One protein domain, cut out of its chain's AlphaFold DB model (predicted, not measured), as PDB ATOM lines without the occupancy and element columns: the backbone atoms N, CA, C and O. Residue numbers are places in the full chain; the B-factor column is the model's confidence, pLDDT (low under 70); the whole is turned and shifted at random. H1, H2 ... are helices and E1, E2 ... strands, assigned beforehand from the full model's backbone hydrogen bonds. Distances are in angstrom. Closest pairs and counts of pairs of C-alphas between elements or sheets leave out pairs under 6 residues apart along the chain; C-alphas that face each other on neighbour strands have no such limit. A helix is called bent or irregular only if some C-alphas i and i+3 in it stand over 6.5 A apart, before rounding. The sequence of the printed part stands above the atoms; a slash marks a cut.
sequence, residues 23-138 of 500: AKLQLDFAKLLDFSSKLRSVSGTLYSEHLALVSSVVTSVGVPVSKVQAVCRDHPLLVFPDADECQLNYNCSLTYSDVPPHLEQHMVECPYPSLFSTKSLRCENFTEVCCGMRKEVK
ATOM      1  N   ALA A  23     155.729 196.732 159.062       41.44
ATOM      2  CA  ALA A  23     156.417 195.438 158.889       41.44
ATOM      3  C   ALA A  23     155.527 194.232 159.260       41.44
ATOM      4  O   ALA A  23     155.695 193.130 158.738       41.44
ATOM      5  N   LYS A  24     154.540 194.444 160.141       41.06
ATOM      6  CA  LYS A  24     153.556 193.425 160.534       41.06
ATOM      7  C   LYS A  24     152.391 193.318 159.535       41.06
ATOM      8  O   LYS A  24     151.801 192.251 159.418       41.06
ATOM      9  N   LEU A  25     152.106 194.384 158.780       49.84
ATOM     10  CA  LEU A  25     151.023 194.455 157.787       49.84
ATOM     11  C   LEU A  25     151.369 193.760 156.460       49.84
ATOM     12  O   LEU A  25     150.505 193.091 155.896       49.84
ATOM     13  N   GLN A  26     152.623 193.825 155.989       44.84
ATOM     14  CA  GLN A  26     153.031 193.106 154.770       44.84
ATOM     15  C   GLN A  26     153.000 191.572 154.935       44.84
ATOM     16  O   GLN A  26     152.642 190.858 153.997       44.84
ATOM     17  N   LEU A  27     153.317 191.045 156.129       43.69
ATOM     18  CA  LEU A  27     153.385 189.596 156.383       43.69
ATOM     19  C   LEU A  27     151.999 188.912 156.464       43.69
ATOM     20  O   LEU A  27     151.888 187.710 156.215       43.69
ATOM     21  N   ASP A  28     150.933 189.663 156.768       52.88
ATOM     22  CA  ASP A  28     149.551 189.153 156.842       52.88
ATOM     23  C   ASP A  28     148.717 189.430 155.572       52.88
ATOM     24  O   ASP A  28     147.596 188.940 155.424       52.88
ATOM     25  N   PHE A  29     149.296 190.121 154.587       56.16
ATOM     26  CA  PHE A  29     148.631 190.524 153.347       56.16
ATOM     27  C   PHE A  29     148.325 189.360 152.387       56.16
ATOM     28  O   PHE A  29     147.243 189.274 151.802       56.16
ATOM     29  N   ALA A  30     149.244 188.394 152.270       51.22
ATOM     30  CA  ALA A  30     149.033 187.196 151.452       51.22
ATOM     31  C   ALA A  30     147.884 186.319 151.986       51.22
ATOM     32  O   ALA A  30     147.172 185.686 151.204       51.22
ATOM     33  N   LYS A  31     147.679 186.316 153.312       55.53
ATOM     34  CA  LYS A  31     146.580 185.602 153.975       55.53
ATOM     35  C   LYS A  31     145.243 186.325 153.784       55.53
ATOM     36  O   LYS A  31     144.233 185.661 153.576       55.53
ATOM     37  N   LEU A  32     145.242 187.662 153.798       59.84
ATOM     38  CA  LEU A  32     144.058 188.493 153.537       59.84
ATOM     39  C   LEU A  32     143.523 188.328 152.103       59.84
ATOM     40  O   LEU A  32     142.315 188.167 151.923       59.84
ATOM     41  N   LEU A  33     144.403 188.301 151.093       60.25
ATOM     42  CA  LEU A  33     144.013 188.082 149.690       60.25
ATOM     43  C   LEU A  33     143.486 186.657 149.446       60.25
ATOM     44  O   LEU A  33     142.443 186.478 148.809       60.25
ATOM     45  N   ASP A  34     144.153 185.640 150.001       60.94
ATOM     46  CA  ASP A  34     143.700 184.242 149.929       60.94
ATOM     47  C   ASP A  34     142.322 184.066 150.593       60.94
ATOM     48  O   ASP A  34     141.422 183.447 150.021       60.94
ATOM     49  N   PHE A  35     142.108 184.703 151.749       61.03
ATOM     50  CA  PHE A  35     140.824 184.700 152.446       61.03
ATOM     51  C   PHE A  35     139.712 185.415 151.657       61.03
ATOM     52  O   PHE A  35     138.608 184.877 151.562       61.03
ATOM     53  N   SER A  36     139.992 186.549 150.995       60.41
ATOM     54  CA  SER A  36     138.995 187.214 150.132       60.41
ATOM     55  C   SER A  36     138.552 186.353 148.943       60.41
ATOM     56  O   SER A  36     137.364 186.319 148.619       60.41
ATOM     57  N   SER A  37     139.475 185.590 148.340       59.28
ATOM     58  CA  SER A  37     139.162 184.694 147.217       59.28
ATOM     59  C   SER A  37     138.226 183.549 147.631       59.28
ATOM     60  O   SER A  37     137.331 183.166 146.875       59.28
ATOM     61  N   LYS A  38     138.377 183.061 148.870       61.94
ATOM     62  CA  LYS A  38     137.552 182.003 149.472       61.94
ATOM     63  C   LYS A  38     136.213 182.522 150.003       61.94
ATOM     64  O   LYS A  38     135.240 181.782 150.003       61.94
ATOM     65  N   LEU A  39     136.127 183.790 150.412       61.94
ATOM     66  CA  LEU A  39     134.884 184.440 150.856       61.94
ATOM     67  C   LEU A  39     133.867 184.640 149.724       61.94
ATOM     68  O   LEU A  39     132.658 184.604 149.974       61.94
ATOM     69  N   ARG A  40     134.345 184.809 148.480       59.19
ATOM     70  CA  ARG A  40     133.503 185.016 147.287       59.19
ATOM     71  C   ARG A  40     132.491 183.882 147.077       59.19
ATOM     72  O   ARG A  40     131.398 184.132 146.581       59.19
ATOM     73  N   SER A  41     132.833 182.653 147.469       56.53
ATOM     74  CA  SER A  41     131.967 181.473 147.344       56.53
ATOM     75  C   SER A  41     131.039 181.236 148.545       56.53
ATOM     76  O   SER A  41     130.271 180.277 148.518       56.53
ATOM     77  N   VAL A  42     131.091 182.082 149.586       59.25
ATOM     78  CA  VAL A  42     130.416 181.840 150.877       59.25
ATOM     79  C   VAL A  42     129.356 182.898 151.214       59.25
ATOM     80  O   VAL A  42     128.266 182.533 151.646       59.25
ATOM     81  N   SER A  43     129.628 184.199 151.032       59.19
ATOM     82  CA  SER A  43     128.651 185.269 151.323       59.19
ATOM     83  C   SER A  43     128.987 186.583 150.607       59.19
ATOM     84  O   SER A  43     130.065 187.141 150.802       59.19
ATOM     85  N   GLY A  44     128.050 187.109 149.808       56.88
ATOM     86  CA  GLY A  44     128.252 188.322 149.000       56.88
ATOM     87  C   GLY A  44     128.420 189.617 149.807       56.88
ATOM     88  O   GLY A  44     129.184 190.490 149.403       56.88
ATOM     89  N   THR A  45     127.766 189.735 150.967       56.91
ATOM     90  CA  THR A  45     127.868 190.909 151.854       56.91
ATOM     91  C   THR A  45     129.191 190.937 152.619       56.91
ATOM     92  O   THR A  45     129.899 191.939 152.541       56.91
ATOM     93  N   LEU A  46     129.598 189.825 153.253       54.75
ATOM     94  CA  LEU A  46     130.925 189.728 153.892       54.75
ATOM     95  C   LEU A  46     132.062 189.875 152.876       54.75
ATOM     96  O   LEU A  46     133.095 190.462 153.186       54.75
ATOM     97  N   TYR A  47     131.871 189.357 151.660       61.06
ATOM     98  CA  TYR A  47     132.819 189.554 150.573       61.06
ATOM     99  C   TYR A  47     133.002 191.045 150.265       61.06
ATOM    100  O   TYR A  47     134.140 191.486 150.174       61.06
ATOM    101  N   SER A  48     131.922 191.835 150.185       55.59
ATOM    102  CA  SER A  48     131.995 193.275 149.887       55.59
ATOM    103  C   SER A  48     132.694 194.113 150.970       55.59
ATOM    104  O   SER A  48     133.508 194.975 150.640       55.59
ATOM    105  N   GLU A  49     132.457 193.822 152.254       56.84
ATOM    106  CA  GLU A  49     133.116 194.505 153.379       56.84
ATOM    107  C   GLU A  49     134.603 194.140 153.466       56.84
ATOM    108  O   GLU A  49     135.464 195.005 153.645       56.84
ATOM    109  N   HIS A  50     134.930 192.861 153.256       64.19
ATOM    110  CA  HIS A  50     136.312 192.395 153.225       64.19
ATOM    111  C   HIS A  50     137.073 192.928 152.000       64.19
ATOM    112  O   HIS A  50     138.270 193.203 152.086       64.19
ATOM    113  N   LEU A  51     136.392 193.124 150.865       63.50
ATOM    114  CA  LEU A  51     136.954 193.741 149.660       63.50
ATOM    115  C   LEU A  51     137.335 195.205 149.894       63.50
ATOM    116  O   LEU A  51     138.380 195.644 149.425       63.50
ATOM    117  N   ALA A  52     136.510 195.955 150.630       61.69
ATOM    118  CA  ALA A  52     136.789 197.347 150.978       61.69
ATOM    119  C   ALA A  52     138.019 197.465 151.893       61.69
ATOM    120  O   ALA A  52     138.865 198.336 151.686       61.69
ATOM    121  N   LEU A  53     138.163 196.543 152.853       61.88
ATOM    122  CA  LEU A  53     139.335 196.467 153.726       61.88
ATOM    123  C   LEU A  53     140.604 196.099 152.941       61.88
ATOM    124  O   LEU A  53     141.631 196.757 153.080       61.88
ATOM    125  N   VAL A  54     140.524 195.092 152.065       66.25
ATOM    126  CA  VAL A  54     141.636 194.683 151.193       66.25
ATOM    127  C   VAL A  54     142.029 195.820 150.250       66.25
ATOM    128  O   VAL A  54     143.208 196.127 150.150       66.25
ATOM    129  N   SER A  55     141.064 196.501 149.630       66.44
ATOM    130  CA  SER A  55     141.310 197.659 148.761       66.44
ATOM    131  C   SER A  55     142.015 198.803 149.507       66.44
ATOM    132  O   SER A  55     142.973 199.378 148.992       66.44
ATOM    133  N   SER A  56     141.623 199.079 150.755       68.75
ATOM    134  CA  SER A  56     142.280 200.075 151.619       68.75
ATOM    135  C   SER A  56     143.742 199.720 151.941       68.75
ATOM    136  O   SER A  56     144.626 200.578 151.905       68.75
ATOM    137  N   VAL A  57     144.047 198.441 152.187       70.88
ATOM    138  CA  VAL A  57     145.433 198.003 152.451       70.88
ATOM    139  C   VAL A  57     146.267 197.967 151.161       70.88
ATOM    140  O   VAL A  57     147.408 198.423 151.156       70.88
ATOM    141  N   VAL A  58     145.692 197.502 150.045       76.69
ATOM    142  CA  VAL A  58     146.342 197.498 148.719       76.69
ATOM    143  C   VAL A  58     146.759 198.917 148.323       76.69
ATOM    144  O   VAL A  58     147.886 199.135 147.894       76.69
ATOM    145  N   THR A  59     145.871 199.897 148.498       78.94
ATOM    146  CA  THR A  59     146.107 201.296 148.100       78.94
ATOM    147  C   THR A  59     147.070 202.055 149.019       78.94
ATOM    148  O   THR A  59     147.627 203.071 148.603       78.94
ATOM    149  N   SER A  60     147.331 201.554 150.231       74.69
ATOM    150  CA  SER A  60     148.243 202.185 151.197       74.69
ATOM    151  C   SER A  60     149.652 201.586 151.211       74.69
ATOM    152  O   SER A  60     150.612 202.334 151.397       74.69
ATOM    153  N   VAL A  61     149.796 200.271 151.007       75.56
ATOM    154  CA  VAL A  61     151.083 199.552 151.147       75.56
ATOM    155  C   VAL A  61     151.548 198.896 149.841       75.56
ATOM    156  O   VAL A  61     152.716 198.538 149.718       75.56
ATOM    157  N   GLY A  62     150.664 198.764 148.851       80.25
ATOM    158  CA  GLY A  62     150.947 198.032 147.621       80.25
ATOM    159  C   GLY A  62     150.812 196.521 147.801       80.25
ATOM    160  O   GLY A  62     150.383 196.027 148.847       80.25
ATOM    161  N   VAL A  63     151.156 195.764 146.758       81.69
ATOM    162  CA  VAL A  63     151.143 194.291 146.780       81.69
ATOM    163  C   VAL A  63     152.482 193.748 146.287       81.69
ATOM    164  O   VAL A  63     153.116 194.393 145.456       81.69
ATOM    165  N   PRO A  64     152.911 192.549 146.723       80.38
ATOM    166  CA  PRO A  64     154.079 191.910 146.133       80.38
ATOM    167  C   PRO A  64     153.879 191.705 144.628       80.38
ATOM    168  O   PRO A  64     152.822 191.216 144.220       80.38
ATOM    169  N   VAL A  65     154.916 191.974 143.834       79.25
ATOM    170  CA  VAL A  65     154.960 191.822 142.364       79.25
ATOM    171  C   VAL A  65     154.230 190.564 141.860       79.25
ATOM    172  O   VAL A  65     153.356 190.624 140.995       79.25
ATOM    173  N   SER A  66     154.479 189.408 142.489       79.38
ATOM    174  CA  SER A  66     153.860 188.117 142.122       79.38
ATOM    175  C   SER A  66     152.322 188.061 142.200       79.38
ATOM    176  O   SER A  66     151.714 187.131 141.667       79.38
ATOM    177  N   LYS A  67     151.673 189.012 142.881       81.94
ATOM    178  CA  LYS A  67     150.216 189.059 143.094       81.94
ATOM    179  C   LYS A  67     149.506 190.136 142.279       81.94
ATOM    180  O   LYS A  67     148.280 190.081 142.183       81.94
ATOM    181  N   VAL A  68     150.241 191.045 141.641       84.19
ATOM    182  CA  VAL A  68     149.696 192.171 140.865       84.19
ATOM    183  C   VAL A  68     148.698 191.705 139.805       84.19
ATOM    184  O   VAL A  68     147.576 192.202 139.746       84.19
ATOM    185  N   GLN A  69     149.052 190.694 139.005       85.38
ATOM    186  CA  GLN A  69     148.186 190.215 137.919       85.38
ATOM    187  C   GLN A  69     146.849 189.650 138.417       85.38
ATOM    188  O   GLN A  69     145.827 189.791 137.746       85.38
ATOM    189  N   ALA A  70     146.843 188.995 139.582       81.81
ATOM    190  CA  ALA A  70     145.616 188.478 140.177       81.81
ATOM    191  C   ALA A  70     144.723 189.633 140.647       81.81
ATOM    192  O   ALA A  70     143.538 189.665 140.320       81.81
ATOM    193  N   VAL A  71     145.316 190.625 141.320       81.88
ATOM    194  CA  VAL A  71     144.616 191.828 141.790       81.88
ATOM    195  C   VAL A  71     144.009 192.604 140.621       81.88
ATOM    196  O   VAL A  71     142.831 192.944 140.672       81.88
ATOM    197  N   CYS A  72     144.754 192.818 139.534       85.38
ATOM    198  CA  CYS A  72     144.244 193.547 138.373       85.38
ATOM    199  C   CYS A  72     143.169 192.792 137.584       85.38
ATOM    200  O   CYS A  72     142.292 193.423 136.995       85.38
ATOM    201  N   ARG A  73     143.177 191.452 137.608       85.12
ATOM    202  CA  ARG A  73     142.099 190.640 137.023       85.12
ATOM    203  C   ARG A  73     140.790 190.788 137.796       85.12
ATOM    204  O   ARG A  73     139.728 190.845 137.184       85.12
ATOM    205  N   ASP A  74     140.871 190.831 139.122       79.62
ATOM    206  CA  ASP A  74     139.704 190.965 139.996       79.62
ATOM    207  C   ASP A  74     139.213 192.418 140.124       79.62
ATOM    208  O   ASP A  74     138.019 192.651 140.329       79.62
ATOM    209  N   HIS A  75     140.111 193.395 139.962       79.81
ATOM    210  CA  HIS A  75     139.843 194.825 140.129       79.81
ATOM    211  C   HIS A  75     140.433 195.659 138.977       79.81
ATOM    212  O   HIS A  75     141.447 196.337 139.151       79.81
ATOM    213  N   PRO A  76     139.778 195.685 137.803       85.62
ATOM    214  CA  PRO A  76     140.339 196.284 136.587       85.62
ATOM    215  C   PRO A  76     140.464 197.816 136.615       85.62
ATOM    216  O   PRO A  76     141.066 198.388 135.717       85.62
ATOM    217  N   LEU A  77     139.905 198.503 137.617       85.81
ATOM    218  CA  LEU A  77     139.985 199.968 137.762       85.81
ATOM    219  C   LEU A  77     140.873 200.410 138.935       85.81
ATOM    220  O   LEU A  77     140.921 201.597 139.253       85.81
ATOM    221  N   LEU A  78     141.529 199.469 139.618       86.19
ATOM    222  CA  LEU A  78     142.317 199.775 140.804       86.19
ATOM    223  C   LEU A  78     143.657 200.420 140.428       86.19
ATOM    224  O   LEU A  78     144.340 199.963 139.509       86.19
ATOM    225  N   VAL A  79     144.030 201.459 141.177       90.69
ATOM    226  CA  VAL A  79     145.343 202.107 141.114       90.69
ATOM    227  C   VAL A  79     145.957 202.067 142.505       90.69
ATOM    228  O   VAL A  79     145.306 202.466 143.470       90.69
ATOM    229  N   PHE A  80     147.182 201.562 142.628       90.94
ATOM    230  CA  PHE A  80     147.826 201.350 143.925       90.94
ATOM    231  C   PHE A  80     149.356 201.498 143.836       90.94
ATOM    232  O   PHE A  80     149.910 201.368 142.744       90.94
ATOM    233  N   PRO A  81     150.054 201.817 144.946       90.44
ATOM    234  CA  PRO A  81     151.496 202.062 144.929       90.44
ATOM    235  C   PRO A  81     152.295 200.779 144.693       90.44
ATOM    236  O   PRO A  81     151.865 199.690 145.075       90.44
ATOM    237  N   ASP A  82     153.496 200.917 144.135       90.06
ATOM    238  CA  ASP A  82     154.501 199.864 144.254       90.06
ATOM    239  C   ASP A  82     154.951 199.708 145.718       90.06
ATOM    240  O   ASP A  82     154.958 200.677 146.486       90.06
ATOM    241  N   ALA A  83     155.275 198.477 146.118       85.12
ATOM    242  CA  ALA A  83     155.607 198.159 147.504       85.12
ATOM    243  C   ALA A  83     157.007 198.648 147.915       85.12
ATOM    244  O   ALA A  83     157.222 198.935 149.096       85.12
ATOM    245  N   ASP A  84     157.931 198.769 146.958       84.88
ATOM    246  CA  ASP A  84     159.349 198.999 147.212       84.88
ATOM    247  C   ASP A  84     159.831 200.353 146.677       84.88
ATOM    248  O   ASP A  84     160.691 200.972 147.304       84.88
ATOM    249  N   GLU A  85     159.276 200.867 145.577       87.94
ATOM    250  CA  GLU A  85     159.738 202.089 144.910       87.94
ATOM    251  C   GLU A  85     158.675 203.198 144.874       87.94
ATOM    252  O   GLU A  85     157.536 203.033 144.443       87.94
ATOM    253  N   CYS A  86     159.046 204.394 145.329       90.75
ATOM    254  CA  CYS A  86     158.095 205.482 145.568       90.75
ATOM    255  C   CYS A  86     157.561 206.140 144.284       90.75
ATOM    256  O   CYS A  86     156.470 206.718 144.274       90.75
ATOM    257  N   GLN A  87     158.336 206.071 143.203       90.81
ATOM    258  CA  GLN A  87     157.974 206.611 141.898       90.81
ATOM    259  C   GLN A  87     157.114 205.651 141.060       90.81
ATOM    260  O   GLN A  87     156.591 206.068 140.028       90.81
ATOM    261  N   LEU A  88     156.959 204.391 141.488       91.06
ATOM    262  CA  LEU A  88     156.217 203.364 140.762       91.06
ATOM    263  C   LEU A  88     154.811 203.161 141.345       91.06
ATOM    264  O   LEU A  88     154.553 203.325 142.541       91.06
ATOM    265  N   ASN A  89     153.877 202.816 140.463       92.75
ATOM    266  CA  ASN A  89     152.516 202.418 140.806       92.75
ATOM    267  C   ASN A  89     151.992 201.382 139.814       92.75
ATOM    268  O   ASN A  89     152.551 201.205 138.735       92.75
ATOM    269  N   TYR A  90     150.890 200.732 140.163       92.06
ATOM    270  CA  TYR A  90     150.167 199.843 139.268       92.06
ATOM    271  C   TYR A  90     148.807 200.435 138.932       92.06
ATOM    272  O   TYR A  90     148.028 200.764 139.825       92.06
ATOM    273  N   ASN A  91     148.508 200.527 137.637       93.81
ATOM    274  CA  ASN A  91     147.205 200.915 137.118       93.81
ATOM    275  C   ASN A  91     146.592 199.733 136.358       93.81
ATOM    276  O   ASN A  91     146.929 199.474 135.204       93.81
ATOM    277  N   CYS A  92     145.649 199.039 136.993       90.56
ATOM    278  CA  CYS A  92     145.041 197.830 136.437       90.56
ATOM    279  C   CYS A  92     144.203 198.070 135.173       90.56
ATOM    280  O   CYS A  92     143.957 197.127 134.421       90.56
ATOM    281  N   SER A  93     143.811 199.322 134.906       92.50
ATOM    282  CA  SER A  93     143.101 199.686 133.673       92.50
ATOM    283  C   SER A  93     144.036 199.804 132.467       92.50
ATOM    284  O   SER A  93     143.581 199.763 131.324       92.50
ATOM    285  N   LEU A  94     145.345 199.929 132.710       90.88
ATOM    286  CA  LEU A  94     146.365 200.047 131.680       90.88
ATOM    287  C   LEU A  94     146.940 198.674 131.339       90.88
ATOM    288  O   LEU A  94     147.525 198.011 132.188       90.88
ATOM    289  N   THR A  95     146.845 198.274 130.077       89.25
ATOM    290  CA  THR A  95     147.502 197.071 129.555       89.25
ATOM    291  C   THR A  95     148.422 197.446 128.407       89.25
ATOM    292  O   THR A  95     147.960 198.017 127.419       89.25
ATOM    293  N   TYR A  96     149.702 197.096 128.507       86.62
ATOM    294  CA  TYR A  96     150.639 197.239 127.399       86.62
ATOM    295  C   TYR A  96     150.455 196.094 126.398       86.62
ATOM    296  O   TYR A  96     150.253 194.946 126.802       86.62
ATOM    297  N   SER A  97     150.518 196.409 125.101       87.31
ATOM    298  CA  SER A  97     150.691 195.405 124.042       87.31
ATOM    299  C   SER A  97     152.121 194.866 124.045       87.31
ATOM    300  O   SER A  97     152.319 193.659 123.971       87.31
ATOM    301  N   ASP A  98     153.084 195.773 124.228       86.69
ATOM    302  CA  ASP A  98     154.505 195.511 124.429       86.69
ATOM    303  C   ASP A  98     154.949 196.268 125.684       86.69
ATOM    304  O   ASP A  98     154.888 197.500 125.730       86.69
ATOM    305  N   VAL A  99     155.327 195.537 126.735       82.94
ATOM    306  CA  VAL A  99     155.680 196.135 128.030       82.94
ATOM    307  C   VAL A  99     156.984 196.932 127.887       82.94
ATOM    308  O   VAL A  99     157.974 196.366 127.409       82.94
ATOM    309  N   PRO A 100     157.024 198.218 128.295       80.38
ATOM    310  CA  PRO A 100     158.254 198.997 128.272       80.38
ATOM    311  C   PRO A 100     159.360 198.305 129.078       80.38
ATOM    312  O   PRO A 100     159.074 197.717 130.123       80.38
ATOM    313  N   PRO A 101     160.632 198.369 128.649       69.19
ATOM    314  CA  PRO A 101     161.682 197.713 129.409       69.19
ATOM    315  C   PRO A 101     161.846 198.391 130.780       69.19
ATOM    316  O   PRO A 101     161.668 199.600 130.901       69.19
ATOM    317  N   HIS A 102     162.161 197.593 131.806       73.88
ATOM    318  CA  HIS A 102     162.130 197.953 133.240       73.88
ATOM    319  C   HIS A 102     160.739 198.094 133.860       73.88
ATOM    320  O   HIS A 102     160.651 198.267 135.073       73.88
ATOM    321  N   LEU A 103     159.673 197.952 133.067       82.94
ATOM    322  CA  LEU A 103     158.313 197.864 133.578       82.94
ATOM    323  C   LEU A 103     157.764 196.435 133.496       82.94
ATOM    324  O   LEU A 103     158.260 195.576 132.767       82.94
ATOM    325  N   GLU A 104     156.711 196.201 134.265       87.62
ATOM    326  CA  GLU A 104     155.885 195.002 134.230       87.62
ATOM    327  C   GLU A 104     154.486 195.363 133.727       87.62
ATOM    328  O   GLU A 104     154.112 196.537 133.648       87.62
ATOM    329  N   GLN A 105     153.672 194.358 133.397       88.94
ATOM    330  CA  GLN A 105     152.298 194.619 132.981       88.94
ATOM    331  C   GLN A 105     151.530 195.357 134.086       88.94
ATOM    332  O   GLN A 105     151.572 194.953 135.245       88.94
ATOM    333  N   HIS A 106     150.801 196.408 133.697       89.56
ATOM    334  CA  HIS A 106     150.104 197.355 134.580       89.56
ATOM    335  C   HIS A 106     151.005 198.306 135.386       89.56
ATOM    336  O   HIS A 106     150.466 199.202 136.035       89.56
ATOM    337  N   MET A 107     152.334 198.156 135.359       91.50
ATOM    338  CA  MET A 107     153.249 199.026 136.104       91.50
ATOM    339  C   MET A 107     153.459 200.359 135.387       91.50
ATOM    340  O   MET A 107     153.652 200.397 134.177       91.50
ATOM    341  N   VAL A 108     153.446 201.453 136.142       90.69
ATOM    342  CA  VAL A 108     153.573 202.826 135.657       90.69
ATOM    343  C   VAL A 108     154.593 203.569 136.514       90.69
ATOM    344  O   VAL A 108     154.457 203.642 137.735       90.69
ATOM    345  N   GLU A 109     155.587 204.174 135.869       89.00
ATOM    346  CA  GLU A 109     156.488 205.132 136.511       89.00
ATOM    347  C   GLU A 109     155.898 206.545 136.426       89.00
ATOM    348  O   GLU A 109     155.430 206.985 135.370       89.00
ATOM    349  N   CYS A 110     155.897 207.264 137.547       90.94
ATOM    350  CA  CYS A 110     155.484 208.659 137.573       90.94
ATOM    351  C   CYS A 110     156.417 209.529 136.716       90.94
ATOM    352  O   CYS A 110     157.631 209.317 136.718       90.94
ATOM    353  N   PRO A 111     155.895 210.563 136.025       90.00
ATOM    354  CA  PRO A 111     156.735 211.479 135.262       90.00
ATOM    355  C   PRO A 111     157.778 212.143 136.161       90.00
ATOM    356  O   PRO A 111     157.430 212.925 137.048       90.00
ATOM    357  N   TYR A 112     159.056 211.845 135.932       86.19
ATOM    358  CA  TYR A 112     160.155 212.419 136.704       86.19
ATOM    359  C   TYR A 112     160.110 213.962 136.671       86.19
ATOM    360  O   TYR A 112     159.926 214.527 135.590       86.19
ATOM    361  N   PRO A 113     160.295 214.668 137.806       91.12
ATOM    362  CA  PRO A 113     160.725 214.167 139.116       91.12
ATOM    363  C   PRO A 113     159.587 213.764 140.073       91.12
ATOM    364  O   PRO A 113     159.868 213.596 141.253       91.12
ATOM    365  N   SER A 114     158.342 213.628 139.618       92.00
ATOM    366  CA  SER A 114     157.152 213.360 140.449       92.00
ATOM    367  C   SER A 114     157.181 211.992 141.144       92.00
ATOM    368  O   SER A 114     157.830 211.058 140.675       92.00
ATOM    369  N   LEU A 115     156.426 211.859 142.239       92.69
ATOM    370  CA  LEU A 115     156.307 210.634 143.040       92.69
ATOM    371  C   LEU A 115     154.844 210.210 143.200       92.69
ATOM    372  O   LEU A 115     153.942 211.043 143.106       92.69
ATOM    373  N   PHE A 116     154.590 208.924 143.445       93.56
ATOM    374  CA  PHE A 116     153.225 208.422 143.598       93.56
ATOM    375  C   PHE A 116     152.713 208.621 145.030       93.56
ATOM    376  O   PHE A 116     153.262 208.066 145.990       93.56
ATOM    377  N   SER A 117     151.630 209.382 145.168       92.00
ATOM    378  CA  SER A 117     150.974 209.694 146.437       92.00
ATOM    379  C   SER A 117     149.947 208.624 146.798       92.00
ATOM    380  O   SER A 117     148.971 208.412 146.080       92.00
ATOM    381  N   THR A 118     150.114 207.974 147.951       86.75
ATOM    382  CA  THR A 118     149.145 206.985 148.463       86.75
ATOM    383  C   THR A 118     147.855 207.623 148.983       86.75
ATOM    384  O   THR A 118     146.865 206.929 149.185       86.75
ATOM    385  N   LYS A 119     147.839 208.951 149.177       86.44
ATOM    386  CA  LYS A 119     146.659 209.700 149.637       86.44
ATOM    387  C   LYS A 119     145.705 210.025 148.494       86.44
ATOM    388  O   LYS A 119     144.499 209.853 148.636       86.44
ATOM    389  N   SER A 120     146.237 210.515 147.375       89.50
ATOM    390  CA  SER A 120     145.438 210.892 146.202       89.50
ATOM    391  C   SER A 120     145.383 209.809 145.126       89.50
ATOM    392  O   SER A 120     144.573 209.922 144.205       89.50
ATOM    393  N   LEU A 121     146.220 208.769 145.242       90.06
ATOM    394  CA  LEU A 121     146.416 207.703 144.254       90.06
ATOM    395  C   LEU A 121     146.823 208.245 142.879       90.06
ATOM    396  O   LEU A 121     146.375 207.765 141.836       90.06
ATOM    397  N   ARG A 122     147.654 209.293 142.881       93.12
ATOM    398  CA  ARG A 122     148.138 209.995 141.687       93.12
ATOM    399  C   ARG A 122     149.606 210.379 141.842       93.12
ATOM    400  O   ARG A 122     150.138 210.434 142.949       93.12
ATOM    401  N   CYS A 123     150.250 210.662 140.714       94.62
ATOM    402  CA  CYS A 123     151.581 211.254 140.703       94.62
ATOM    403  C   CYS A 123     151.497 212.737 141.084       94.62
ATOM    404  O   CYS A 123     150.759 213.497 140.455       94.62
ATOM    405  N   GLU A 124     152.259 213.134 142.097       94.38
ATOM    406  CA  GLU A 124     152.306 214.486 142.662       94.38
ATOM    407  C   GLU A 124     153.756 214.980 142.761       94.38
ATOM    408  O   GLU A 124     154.711 214.230 142.527       94.38
ATOM    409  N   ASN A 125     153.934 216.259 143.097       92.25
ATOM    410  CA  ASN A 125     155.260 216.838 143.257       92.25
ATOM    411  C   ASN A 125     156.031 216.105 144.369       92.25
ATOM    412  O   ASN A 125     155.526 215.907 145.471       92.25
ATOM    413  N   PHE A 126     157.277 215.722 144.096       91.81
ATOM    414  CA  PHE A 126     158.113 214.975 145.039       91.81
ATOM    415  C   PHE A 126     158.389 215.715 146.352       91.81
ATOM    416  O   PHE A 126     158.731 215.093 147.357       91.81
ATOM    417  N   THR A 127     158.231 217.039 146.375       90.81
ATOM    418  CA  THR A 127     158.326 217.826 147.610       90.81
ATOM    419  C   THR A 127     157.153 217.588 148.559       90.81
ATOM    420  O   THR A 127     157.292 217.810 149.758       90.81
ATOM    421  N   GLU A 128     156.012 217.136 148.038       89.62
ATOM    422  CA  GLU A 128     154.741 216.998 148.761       89.62
ATOM    423  C   GLU A 128     154.421 215.538 149.130       89.62
ATOM    424  O   GLU A 128     153.631 215.278 150.038       89.62
ATOM    425  N   VAL A 129     155.058 214.570 148.462       89.81
ATOM    426  CA  VAL A 129     154.798 213.136 148.647       89.81
ATOM    427  C   VAL A 129     155.646 212.548 149.779       89.81
ATOM    428  O   VAL A 129     156.869 212.676 149.799       89.81
ATOM    429  N   CYS A 130     155.003 211.826 150.704       86.44
ATOM    430  CA  CYS A 130     155.683 210.986 151.696       86.44
ATOM    431  C   CYS A 130     155.837 209.560 151.141       86.44
ATOM    432  O   CYS A 130     154.855 208.858 150.891       86.44
ATOM    433  N   CYS A 131     157.083 209.118 150.963       84.88
ATOM    434  CA  CYS A 131     157.388 207.770 150.476       84.88
ATOM    435  C   CYS A 131     157.233 206.679 151.543       84.88
ATOM    436  O   CYS A 131     157.003 205.517 151.202       84.88
ATOM    437  N   GLY A 132     157.314 207.041 152.827       83.12
ATOM    438  CA  GLY A 132     157.302 206.079 153.926       83.12
ATOM    439  C   GLY A 132     158.494 205.124 153.825       83.12
ATOM    440  O   GLY A 132     159.637 205.568 153.808       83.12
ATOM    441  N   MET A 133     158.215 203.820 153.748       80.81
ATOM    442  CA  MET A 133     159.237 202.771 153.606       80.81
ATOM    443  C   MET A 133     159.705 202.561 152.160       80.81
ATOM    444  O   MET A 133     160.715 201.894 151.946       80.81
ATOM    445  N   ARG A 134     158.979 203.111 151.175       85.44
ATOM    446  CA  ARG A 134     159.331 202.964 149.761       85.44
ATOM    447  C   ARG A 134     160.606 203.740 149.475       85.44
ATOM    448  O   ARG A 134     160.744 204.904 149.858       85.44
ATOM    449  N   LYS A 135     161.528 203.105 148.766       86.88
ATOM    450  CA  LYS A 135     162.769 203.705 148.306       86.88
ATOM    451  C   LYS A 135     162.461 204.807 147.300       86.88
ATOM    452  O   LYS A 135     161.754 204.607 146.315       86.88
ATOM    453  N   GLU A 136     163.034 205.975 147.541       87.00
ATOM    454  CA  GLU A 136     162.985 207.081 146.601       87.00
ATOM    455  C   GLU A 136     164.177 206.994 145.635       87.00
ATOM    456  O   GLU A 136     165.326 207.221 146.024       87.00
ATOM    457  N   VAL A 137     163.916 206.686 144.362       83.12
ATOM    458  CA  VAL A 137     164.939 206.783 143.313       83.12
ATOM    459  C   VAL A 137     165.031 208.242 142.857       83.12
ATOM    460  O   VAL A 137     164.100 208.786 142.258       83.12
ATOM    461  N   LYS A 138     166.144 208.904 143.197       82.38
ATOM    462  CA  LYS A 138     166.368 210.335 142.918       82.38
ATOM    463  C   LYS A 138     167.045 210.597 141.572       82.38
ATOM    464  O   LYS A 138     166.759 211.604 140.926       82.38
TER     465      LYS A 138
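This is residues 23 to 138 of the 500 residues of an uncharacterized protein of Crassostrea gigas (UniProt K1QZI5). A helical hairpin, H1 and H2, makes one end of the domain, and a small sheet, E1 E2 E3, with a second strand hairpin, E4 and E5, makes the other. The last turns of H2 reach strand E1, while H3 grazes the same sheet. The printed part has 116 residues with three named helices, then five named strands; both sheets, E1 - E2 - E3 and E4 - E5, are antiparallel. The class is mixed, and the whole is compact, with a radius of gyration of the C-alphas of 14.6 A and spans of 46 by 34 by 22 A.

H1, residues 23 to 39, and H2, residues 44 to 61, form a helical hairpin: they touch, closest at the C-alphas of Leu 39 and Tyr 47, 5.5 A apart, and run opposite ways at a shallow tilt of 28 degrees. H3, residues 65 to 74, is near H1, with 5 pairs of C-alphas within 10 A. E1, residues 79 to 81, E2, residues 88 to 91, and E3, residues 107 to 109, form a meander, each strand the antiparallel neighbour of the one before; within hydrogen-bond range are N 80 and O 90, 3.0 A, and N 89 and O 108, 2.9 A. H2 only grazes this sheet with residues 55 to 61; its closest C-alphas to E1 are those of Thr 59 and Phe 80, 4.5 A. H3 only grazes it with residues 65 to 72. E4, residues 115 to 117, and E5, residues 122 to 124, form an antiparallel hairpin, with N 115 and O 124 2.9 A apart, within hydrogen-bond range. Every O i to N i+4 pair is within range in H2, 9 of 13 in H1 and 4 of 6 in H3.

H1 begins at C-alpha 23 (156.417, 195.438, 158.889) and, like H2, measures 25.5 A; H3 measures 15.5 A. H1 and H3 are irregular: C-alphas 27 and 30 are 7.0 A apart, 66 and 69 7.4 A. E5 ends at C-alpha 124 (152.306, 214.486, 142.662).

The C-alphas farthest apart, of Val 42 and Lys 138, are 46.6 A apart. The printed part has no cut. The link from E2 to E3 is long, residues 92 to 106. Residues 23 to 56 and residue 101 have pLDDT under 70.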